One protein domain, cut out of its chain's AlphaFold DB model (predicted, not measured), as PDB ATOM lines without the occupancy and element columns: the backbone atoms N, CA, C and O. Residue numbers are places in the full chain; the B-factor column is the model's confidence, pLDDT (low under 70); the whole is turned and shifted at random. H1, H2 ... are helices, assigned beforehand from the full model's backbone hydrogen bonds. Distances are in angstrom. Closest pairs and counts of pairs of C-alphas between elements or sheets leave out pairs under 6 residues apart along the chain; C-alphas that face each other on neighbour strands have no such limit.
ATOM      1  N   TRP A 208      45.416 -10.971 -63.557       94.50
ATOM      2  CA  TRP A 208      45.089  -9.831 -62.705       94.50
ATOM      3  C   TRP A 208      46.321  -9.180 -62.071       94.50
ATOM      4  O   TRP A 208      46.403  -7.951 -62.074       94.50
ATOM      5  N   HIS A 209      47.325  -9.955 -61.640       94.12
ATOM      6  CA  HIS A 209      48.614  -9.396 -61.202       94.12
ATOM      7  C   HIS A 209      49.283  -8.574 -62.308       94.12
ATOM      8  O   HIS A 209      49.779  -7.474 -62.055       94.12
ATOM      9  N   ASN A 210      49.291  -9.071 -63.549       95.44
ATOM     10  CA  ASN A 210      49.885  -8.342 -64.670       95.44
ATOM     11  C   ASN A 210      49.086  -7.089 -65.047       95.44
ATOM     12  O   ASN A 210      49.691  -6.057 -65.345       95.44
ATOM     13  N   LEU A 211      47.752  -7.146 -64.989       95.00
ATOM     14  CA  LEU A 211      46.907  -5.963 -65.156       95.00
ATOM     15  C   LEU A 211      47.242  -4.914 -64.094       95.00
ATOM     16  O   LEU A 211      47.485  -3.763 -64.450       95.00
ATOM     17  N   TRP A 212      47.333  -5.303 -62.819       94.38
ATOM     18  CA  TRP A 212      47.660  -4.382 -61.726       94.38
ATOM     19  C   TRP A 212      49.050  -3.775 -61.903       94.38
ATOM     20  O   TRP A 212      49.217  -2.560 -61.817       94.38
ATOM     21  N   LYS A 213      50.039  -4.588 -62.273       94.69
ATOM     22  CA  LYS A 213      51.403  -4.120 -62.540       94.69
ATOM     23  C   LYS A 213      51.478  -3.094 -63.675       94.69
ATOM     24  O   LYS A 213      52.276  -2.164 -63.596       94.69
ATOM     25  N   LEU A 214      50.709  -3.286 -64.749       95.00
ATOM     26  CA  LEU A 214      50.768  -2.439 -65.946       95.00
ATOM     27  C   LEU A 214      49.892  -1.190 -65.843       95.00
ATOM     28  O   LEU A 214      50.275  -0.139 -66.354       95.00
ATOM     29  N   LEU A 215      48.723  -1.310 -65.217       93.88
ATOM     30  CA  LEU A 215      47.709  -0.255 -65.156       93.88
ATOM     31  C   LEU A 215      47.707   0.500 -63.813       93.88
ATOM     32  O   LEU A 215      47.123   1.578 -63.720       93.88
ATOM     33  N   GLY A 216      48.404  -0.024 -62.801       92.44
ATOM     34  CA  GLY A 216      48.580   0.588 -61.484       92.44
ATOM     35  C   GLY A 216      47.413   0.362 -60.519       92.44
ATOM     36  O   GLY A 216      46.400  -0.245 -60.861       92.44
ATOM     37  N   ASP A 217      47.564   0.881 -59.296       89.88
ATOM     38  CA  ASP A 217      46.620   0.717 -58.173       89.88
ATOM     39  C   ASP A 217      45.179   1.111 -58.506       89.88
ATOM     40  O   ASP A 217      44.246   0.523 -57.965       89.88
ATOM     41  N   LYS A 218      44.997   2.062 -59.433       87.19
ATOM     42  CA  LYS A 218      43.680   2.566 -59.836       87.19
ATOM     43  C   LYS A 218      42.739   1.446 -60.271       87.19
ATOM     44  O   LYS A 218      41.540   1.547 -60.039       87.19
ATOM     45  N   ILE A 219      43.256   0.373 -60.879       89.12
ATOM     46  CA  ILE A 219      42.378  -0.733 -61.260       89.12
ATOM     47  C   ILE A 219      41.761  -1.363 -60.008       89.12
ATOM     48  O   ILE A 219      40.553  -1.507 -59.925       89.12
ATOM     49  N   VAL A 220      42.550  -1.639 -58.972       86.75
ATOM     50  CA  VAL A 220      42.026  -2.296 -57.772       86.75
ATOM     51  C   VAL A 220      41.134  -1.348 -56.967       86.75
ATOM     52  O   VAL A 220      40.100  -1.774 -56.462       86.75
ATOM     53  N   GLU A 221      41.480  -0.058 -56.922       86.69
ATOM     54  CA  GLU A 221      40.692   0.999 -56.267       86.69
ATOM     55  C   GLU A 221      39.296   1.174 -56.871       86.69
ATOM     56  O   GLU A 221      38.316   1.311 -56.139       86.69
ATOM     57  N   ASP A 222      39.206   1.149 -58.201       87.69
ATOM     58  CA  ASP A 222      37.959   1.363 -58.934       87.69
ATOM     59  C   ASP A 222      37.200   0.046 -59.204       87.69
ATOM     60  O   ASP A 222      36.179   0.059 -59.900       87.69
ATOM     61  N   MET A 223      37.685  -1.095 -58.693       90.62
ATOM     62  CA  MET A 223      37.165  -2.420 -59.032       90.62
ATOM     63  C   MET A 223      35.735  -2.634 -58.502       90.62
ATOM     64  O   MET A 223      35.509  -2.649 -57.289       90.62
ATOM     65  N   PRO A 224      34.743  -2.872 -59.380       90.38
ATOM     66  CA  PRO A 224      33.377  -3.138 -58.946       90.38
ATOM     67  C   PRO A 224      33.226  -4.498 -58.244       90.38
ATOM     68  O   PRO A 224      33.837  -5.494 -58.636       90.38
ATOM     69  N   LEU A 225      32.333  -4.570 -57.250       87.25
ATOM     70  CA  LEU A 225      32.058  -5.801 -56.490       87.25
ATOM     71  C   LEU A 225      31.568  -6.968 -57.358       87.25
ATOM     72  O   LEU A 225      31.823  -8.128 -57.039       87.25
ATOM     73  N   ASP A 226      30.833  -6.692 -58.431       88.88
ATOM     74  CA  ASP A 226      30.379  -7.712 -59.376       88.88
ATOM     75  C   ASP A 226      31.539  -8.304 -60.185       88.88
ATOM     76  O   ASP A 226      31.520  -9.500 -60.467       88.88
ATOM     77  N   ILE A 227      32.582  -7.520 -60.480       88.12
ATOM     78  CA  ILE A 227      33.805  -8.013 -61.128       88.12
ATOM     79  C   ILE A 227      34.607  -8.896 -60.173       88.12
ATOM     80  O   ILE A 227      34.993  -9.996 -60.571       88.12
ATOM     81  N   ILE A 228      34.773  -8.466 -58.916       85.50
ATOM     82  CA  ILE A 228      35.422  -9.256 -57.852       85.50
ATOM     83  C   ILE A 228      34.773 -10.640 -57.749       85.50
ATOM     84  O   ILE A 228      35.452 -11.657 -57.749       85.50
ATOM     85  N   ARG A 229      33.437 -10.685 -57.746       85.94
ATOM     86  CA  ARG A 229      32.675 -11.941 -57.657       85.94
ATOM     87  C   ARG A 229      32.681 -12.764 -58.944       85.94
ATOM     88  O   ARG A 229      32.442 -13.967 -58.881       85.94
ATOM     89  N   LYS A 230      32.860 -12.132 -60.109       86.12
ATOM     90  CA  LYS A 230      32.822 -12.812 -61.414       86.12
ATOM     91  C   LYS A 230      34.137 -13.528 -61.721       86.12
ATOM     92  O   LYS A 230      34.106 -14.564 -62.381       86.12
ATOM     93  N   PHE A 231      35.269 -12.996 -61.267       85.56
ATOM     94  CA  PHE A 231      36.591 -13.515 -61.607       85.56
ATOM     95  C   PHE A 231      37.396 -13.823 -60.345       85.56
ATOM     96  O   PHE A 231      37.839 -12.907 -59.666       85.56
ATOM     97  N   ASN A 232      37.666 -15.106 -60.077       77.38
ATOM     98  CA  ASN A 232      38.426 -15.529 -58.889       77.38
ATOM     99  C   ASN A 232      39.782 -14.812 -58.757       77.38
ATOM    100  O   ASN A 232      40.191 -14.461 -57.659       77.38
ATOM    101  N   GLY A 233      40.471 -14.560 -59.876       79.25
ATOM    102  CA  GLY A 233      41.732 -13.817 -59.849       79.25
ATOM    103  C   GLY A 233      41.573 -12.356 -59.409       79.25
ATOM    104  O   GLY A 233      42.494 -11.807 -58.823       79.25
ATOM    105  N   ALA A 234      40.413 -11.732 -59.627       83.38
ATOM    106  CA  ALA A 234      40.144 -10.365 -59.185       83.38
ATOM    107  C   ALA A 234      39.982 -10.273 -57.657       83.38
ATOM    108  O   ALA A 234      40.470  -9.321 -57.053       83.38
ATOM    109  N   GLU A 235      39.338 -11.272 -57.039       84.94
ATOM    110  CA  GLU A 235      39.171 -11.371 -55.581       84.94
ATOM    111  C   GLU A 235      40.518 -11.445 -54.859       84.94
ATOM    112  O   GLU A 235      40.767 -10.658 -53.948       84.94
ATOM    113  N   VAL A 236      41.428 -12.300 -55.336       85.56
ATOM    114  CA  VAL A 236      42.768 -12.445 -54.747       85.56
ATOM    115  C   VAL A 236      43.541 -11.123 -54.772       85.56
ATOM    116  O   VAL A 236      44.091 -10.708 -53.752       85.56
ATOM    117  N   ILE A 237      43.548 -10.427 -55.916       88.44
ATOM    118  CA  ILE A 237      44.255  -9.144 -56.045       88.44
ATOM    119  C   ILE A 237      43.642  -8.064 -55.161       88.44
ATOM    120  O   ILE A 237      44.366  -7.262 -54.569       88.44
ATOM    121  N   HIS A 238      42.314  -8.026 -55.072       88.62
ATOM    122  CA  HIS A 238      41.629  -7.068 -54.223       88.62
ATOM    123  C   HIS A 238      42.014  -7.260 -52.748       88.62
ATOM    124  O   HIS A 238      42.398  -6.297 -52.082       88.62
ATOM    125  N   ASP A 239      42.006  -8.497 -52.252       87.00
ATOM    126  CA  ASP A 239      42.377  -8.803 -50.867       87.00
ATOM    127  C   ASP A 239      43.861  -8.513 -50.578       87.00
ATOM    128  O   ASP A 239      44.200  -7.970 -49.518       87.00
ATOM    129  N   GLU A 240      44.751  -8.805 -51.533       88.94
ATOM    130  CA  GLU A 240      46.176  -8.471 -51.444       88.94
ATOM    131  C   GLU A 240      46.392  -6.951 -51.349       88.94
ATOM    132  O   GLU A 240      47.135  -6.466 -50.488       88.94
ATOM    133  N   TYR A 241      45.707  -6.176 -52.193       89.50
ATOM    134  CA  TYR A 241      45.769  -4.716 -52.180       89.50
ATOM    135  C   TYR A 241      45.284  -4.130 -50.846       89.50
ATOM    136  O   TYR A 241      45.978  -3.291 -50.259       89.50
ATOM    137  N   ILE A 242      44.138  -4.593 -50.332       87.44
ATOM    138  CA  ILE A 242      43.597  -4.142 -49.040       87.44
ATOM    139  C   ILE A 242      44.588  -4.443 -47.912       87.44
ATOM    140  O   ILE A 242      44.944  -3.539 -47.152       87.44
ATOM    141  N   THR A 243      45.116  -5.667 -47.861       88.81
ATOM    142  CA  THR A 243      46.110  -6.081 -46.858       88.81
ATOM    143  C   THR A 243      47.361  -5.196 -46.905       88.81
ATOM    144  O   THR A 243      47.862  -4.739 -45.874       88.81
ATOM    145  N   ASN A 244      47.856  -4.891 -48.107       87.19
ATOM    146  CA  ASN A 244      49.015  -4.020 -48.288       87.19
ATOM    147  C   ASN A 244      48.746  -2.588 -47.801       87.19
ATOM    148  O   ASN A 244      49.592  -2.004 -47.117       87.19
ATOM    149  N   LYS A 245      47.568  -2.018 -48.085       87.12
ATOM    150  CA  LYS A 245      47.197  -0.677 -47.599       87.12
ATOM    151  C   LYS A 245      47.035  -0.633 -46.082       87.12
ATOM    152  O   LYS A 245      47.495   0.327 -45.461       87.12
ATOM    153  N   GLU A 246      46.444  -1.660 -45.476       84.81
ATOM    154  CA  GLU A 246      46.324  -1.767 -44.018       84.81
ATOM    155  C   GLU A 246      47.696  -1.817 -43.338       84.81
ATOM    156  O   GLU A 246      47.936  -1.088 -42.370       84.81
ATOM    157  N   ASN A 247      48.629  -2.603 -43.883       86.44
ATOM    158  CA  ASN A 247      50.000  -2.680 -43.382       86.44
ATOM    159  C   ASN A 247      50.713  -1.324 -43.459       86.44
ATOM    160  O   ASN A 247      51.285  -0.867 -42.464       86.44
ATOM    161  N   ILE A 248      50.621  -0.632 -44.600       87.38
ATOM    162  CA  ILE A 248      51.203   0.708 -44.780       87.38
ATOM    163  C   ILE A 248      50.610   1.697 -43.765       87.38
ATOM    164  O   ILE A 248      51.352   2.433 -43.106       87.38
ATOM    165  N   TRP A 249      49.287   1.692 -43.587       83.38
ATOM    166  CA  TRP A 249      48.611   2.561 -42.624       83.38
ATOM    167  C   TRP A 249      49.056   2.289 -41.182       83.38
ATOM    168  O   TRP A 249      49.335   3.223 -40.418       83.38
ATOM    169  N   MET A 250      49.178   1.014 -40.804       80.75
ATOM    170  CA  MET A 250      49.660   0.609 -39.484       80.75
ATOM    171  C   MET A 250      51.095   1.081 -39.231       80.75
ATOM    172  O   MET A 250      51.396   1.614 -38.156       80.75
ATOM    173  N   GLU A 251      51.982   0.957 -40.219       87.38
ATOM    174  CA  GLU A 251      53.344   1.471 -40.118       87.38
ATOM    175  C   GLU A 251      53.390   2.994 -39.958       87.38
ATOM    176  O   GLU A 251      54.122   3.511 -39.108       87.38
ATOM    177  N   GLU A 252      52.606   3.739 -40.740       85.56
ATOM    178  CA  GLU A 252      52.540   5.199 -40.642       85.56
ATOM    179  C   GLU A 252      52.027   5.661 -39.281       85.56
ATOM    180  O   GLU A 252      52.605   6.565 -38.664       85.56
ATOM    181  N   ARG A 253      50.985   5.003 -38.768       84.00
ATOM    182  CA  ARG A 253      50.455   5.250 -37.427       84.00
ATOM    183  C   ARG A 253      51.521   5.014 -36.360       84.00
ATOM    184  O   ARG A 253      51.696   5.860 -35.477       84.00
ATOM    185  N   ASN A 254      52.271   3.916 -36.454       86.38
ATOM    186  CA  ASN A 254      53.358   3.605 -35.525       86.38
ATOM    187  C   ASN A 254      54.489   4.642 -35.597       86.38
ATOM    188  O   ASN A 254      54.924   5.152 -34.559       86.38
ATOM    189  N   ARG A 255      54.903   5.049 -36.806       86.12
ATOM    190  CA  ARG A 255      55.895   6.120 -37.015       86.12
ATOM    191  C   ARG A 255      55.439   7.446 -36.394       86.12
ATOM    192  O   ARG A 255      56.230   8.122 -35.730       86.12
ATOM    193  N   ASN A 256      54.173   7.818 -36.567       84.50
ATOM    194  CA  ASN A 256      53.614   9.062 -36.032       84.50
ATOM    195  C   ASN A 256      53.498   9.048 -34.502       84.50
ATOM    196  O   ASN A 256      53.864  10.030 -33.848       84.50
ATOM    197  N   ASN A 257      53.074   7.925 -33.918       85.31
ATOM    198  CA  ASN A 257      53.042   7.744 -32.467       85.31
ATOM    199  C   ASN A 257      54.445   7.843 -31.852       85.31
ATOM    200  O   ASN A 257      54.628   8.516 -30.835       85.31
ATOM    201  N   MET A 258      55.455   7.256 -32.503       79.25
ATOM    202  CA  MET A 258      56.847   7.341 -32.056       79.25
ATOM    203  C   MET A 258      57.381   8.781 -32.108       79.25
ATOM    204  O   MET A 258      57.964   9.258 -31.135       79.25
ATOM    205  N   LYS A 259      57.114   9.523 -33.195       81.31
ATOM    206  CA  LYS A 259      57.475  10.951 -33.305       81.31
ATOM    207  C   LYS A 259      56.828  11.799 -32.207       81.31
ATOM    208  O   LYS A 259      57.488  12.676 -31.650       81.31
ATOM    209  N   LYS A 260      55.552  11.547 -31.891       81.19
ATOM    210  CA  LYS A 260      54.837  12.243 -30.812       81.19
ATOM    211  C   LYS A 260      55.485  11.968 -29.453       81.19
ATOM    212  O   LYS A 260      55.816  12.918 -28.753       81.19
ATOM    213  N   SER A 261      55.769  10.700 -29.152       77.12
ATOM    214  CA  SER A 261      56.455  10.288 -27.920       77.12
ATOM    215  C   SER A 261      57.824  10.965 -27.758       77.12
ATOM    216  O   SER A 261      58.098  11.573 -26.726       77.12
ATOM    217  N   ILE A 262      58.657  10.981 -28.809       75.12
ATOM    218  CA  ILE A 262      59.958  11.678 -28.797       75.12
ATOM    219  C   ILE A 262      59.782  13.179 -28.528       75.12
ATOM    220  O   ILE A 262      60.517  13.763 -27.731       75.12
ATOM    221  N   ARG A 263      58.799  13.820 -29.170       75.50
ATOM    222  CA  ARG A 263      58.516  15.251 -28.986       75.50
ATOM    223  C   ARG A 263      58.087  15.570 -27.555       75.50
ATOM    224  O   ARG A 263      58.496  16.602 -27.023       75.50
ATOM    225  N   ASP A 264      57.293  14.698 -26.945       81.25
ATOM    226  CA  ASP A 264      56.828  14.849 -25.567       81.25
ATOM    227  C   ASP A 264      57.978  14.643 -24.563       81.25
ATOM    228  O   ASP A 264      58.121  15.452 -23.647       81.25
ATOM    229  N   ILE A 265      58.877  13.675 -24.803       75.50
ATOM    230  CA  ILE A 265      60.117  13.477 -24.021       75.50
ATOM    231  C   ILE A 265      61.044  14.700 -24.105       75.50
ATOM    232  O   ILE A 265      61.625  15.123 -23.106       75.50
ATOM    233  N   ILE A 266      61.203  15.287 -25.295       75.25
ATOM    234  CA  ILE A 266      62.002  16.509 -25.469       75.25
ATOM    235  C   ILE A 266      61.358  17.657 -24.682       75.25
ATOM    236  O   ILE A 266      62.032  18.307 -23.888       75.25
ATOM    237  N   LYS A 267      60.045  17.880 -24.824       75.56
ATOM    238  CA  LYS A 267      59.331  18.940 -24.093       75.56
ATOM    239  C   LYS A 267      59.395  18.786 -22.573       75.56
ATOM    240  O   LYS A 267      59.417  19.800 -21.885       75.56
ATOM    241  N   SER A 268      59.416  17.559 -22.050       74.25
ATOM    242  CA  SER A 268      59.530  17.316 -20.607       74.25
ATOM    243  C   SER A 268      60.948  17.505 -20.064       74.25
ATOM    244  O   SER A 268      61.101  17.644 -18.860       74.25
ATOM    245  N   ARG A 269      61.981  17.487 -20.918       69.94
ATOM    246  CA  ARG A 269      63.386  17.719 -20.525       69.94
ATOM    247  C   ARG A 269      63.811  19.189 -20.555       69.94
ATOM    248  O   ARG A 269      64.846  19.517 -19.991       69.94
ATOM    249  N   PHE A 270      63.044  20.049 -21.224       67.00
ATOM    250  CA  PHE A 270      63.310  21.491 -21.346       67.00
ATOM    251  C   PHE A 270      62.261  22.359 -20.618       67.00
ATOM    252  O   PHE A 270      62.123  23.544 -20.920       67.00
ATOM    253  N   LYS A 271      61.515  21.764 -19.681       53.91
ATOM    254  CA  LYS A 271      60.714  22.442 -18.652       53.91
ATOM    255  C   LYS A 271      61.369  22.211 -17.300       53.91
ATOM    256  O   LYS A 271      61.285  23.137 -16.472       53.91
TER     257      LYS A 271
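This is residues 208 to 271 of the 271 residues of an uncharacterized protein of [Clostridium] citroniae WAL-17108 (UniProt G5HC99). One long helix, H4, makes the long axis, and the short helices H1, H2 and H3 gather round its first turns as a small compact head. Beyond the head, residues 243 to 271 stick out as a long arm. The printed part has 64 residues with four named helices, in the order H1, H2, H3, H4, and no named strand; the class is all helix. The whole is extended, with a radius of gyration of the C-alphas of 19.1 A and spans of 62 by 21 by 15 A.

H4, residues 232 to 269, is the hub, touching three helices. With residues 233 to 237 alone it touches H1, residues 208 to 215, at a steep tilt of 63 degrees, the same way; the closest C-alphas, of Trp 208 and Gly 233, are 5.9 A apart. With residues 237 to 241 alone it only just touches H2, residues 218 to 221, with 3 pairs of C-alphas within 8 A, the closest those of Val 220 and His 238 at 6.0 A. With residues 234 to 238 alone it touches H3, residues 225 to 230, only at the corner, at a steep tilt of 41 degrees, opposite ways; the closest C-alphas, of Ile 228 and Glu 235, are 4.9 A apart. H1 and H2 only just touch, only at the corner, with 3 pairs within 8 A, the closest C-alphas being those of Trp 212 and Ile 219 at 6.4 A. H3 is apart from H1 and H2. Every O i to N i+4 pair is within hydrogen-bond range in H1, H3 and H4; H2 is too short for such a pair.

H4 measures 56.6 A, from C-alpha 232 at (38.426, -15.529, -58.889) to C-alpha 269 at (63.386, 17.719, -20.525). H1 begins at C-alpha 208 at (45.089, -9.831, -62.705) and measures 10.2 A, H2 4.9 A and H3 8.6 A.

The C-alphas farthest apart, of Lys 230 and Lys 271, are 62.0 A apart. The printed part has no cut, and its three links are tight. Residues 269 to 271 have pLDDT under 70.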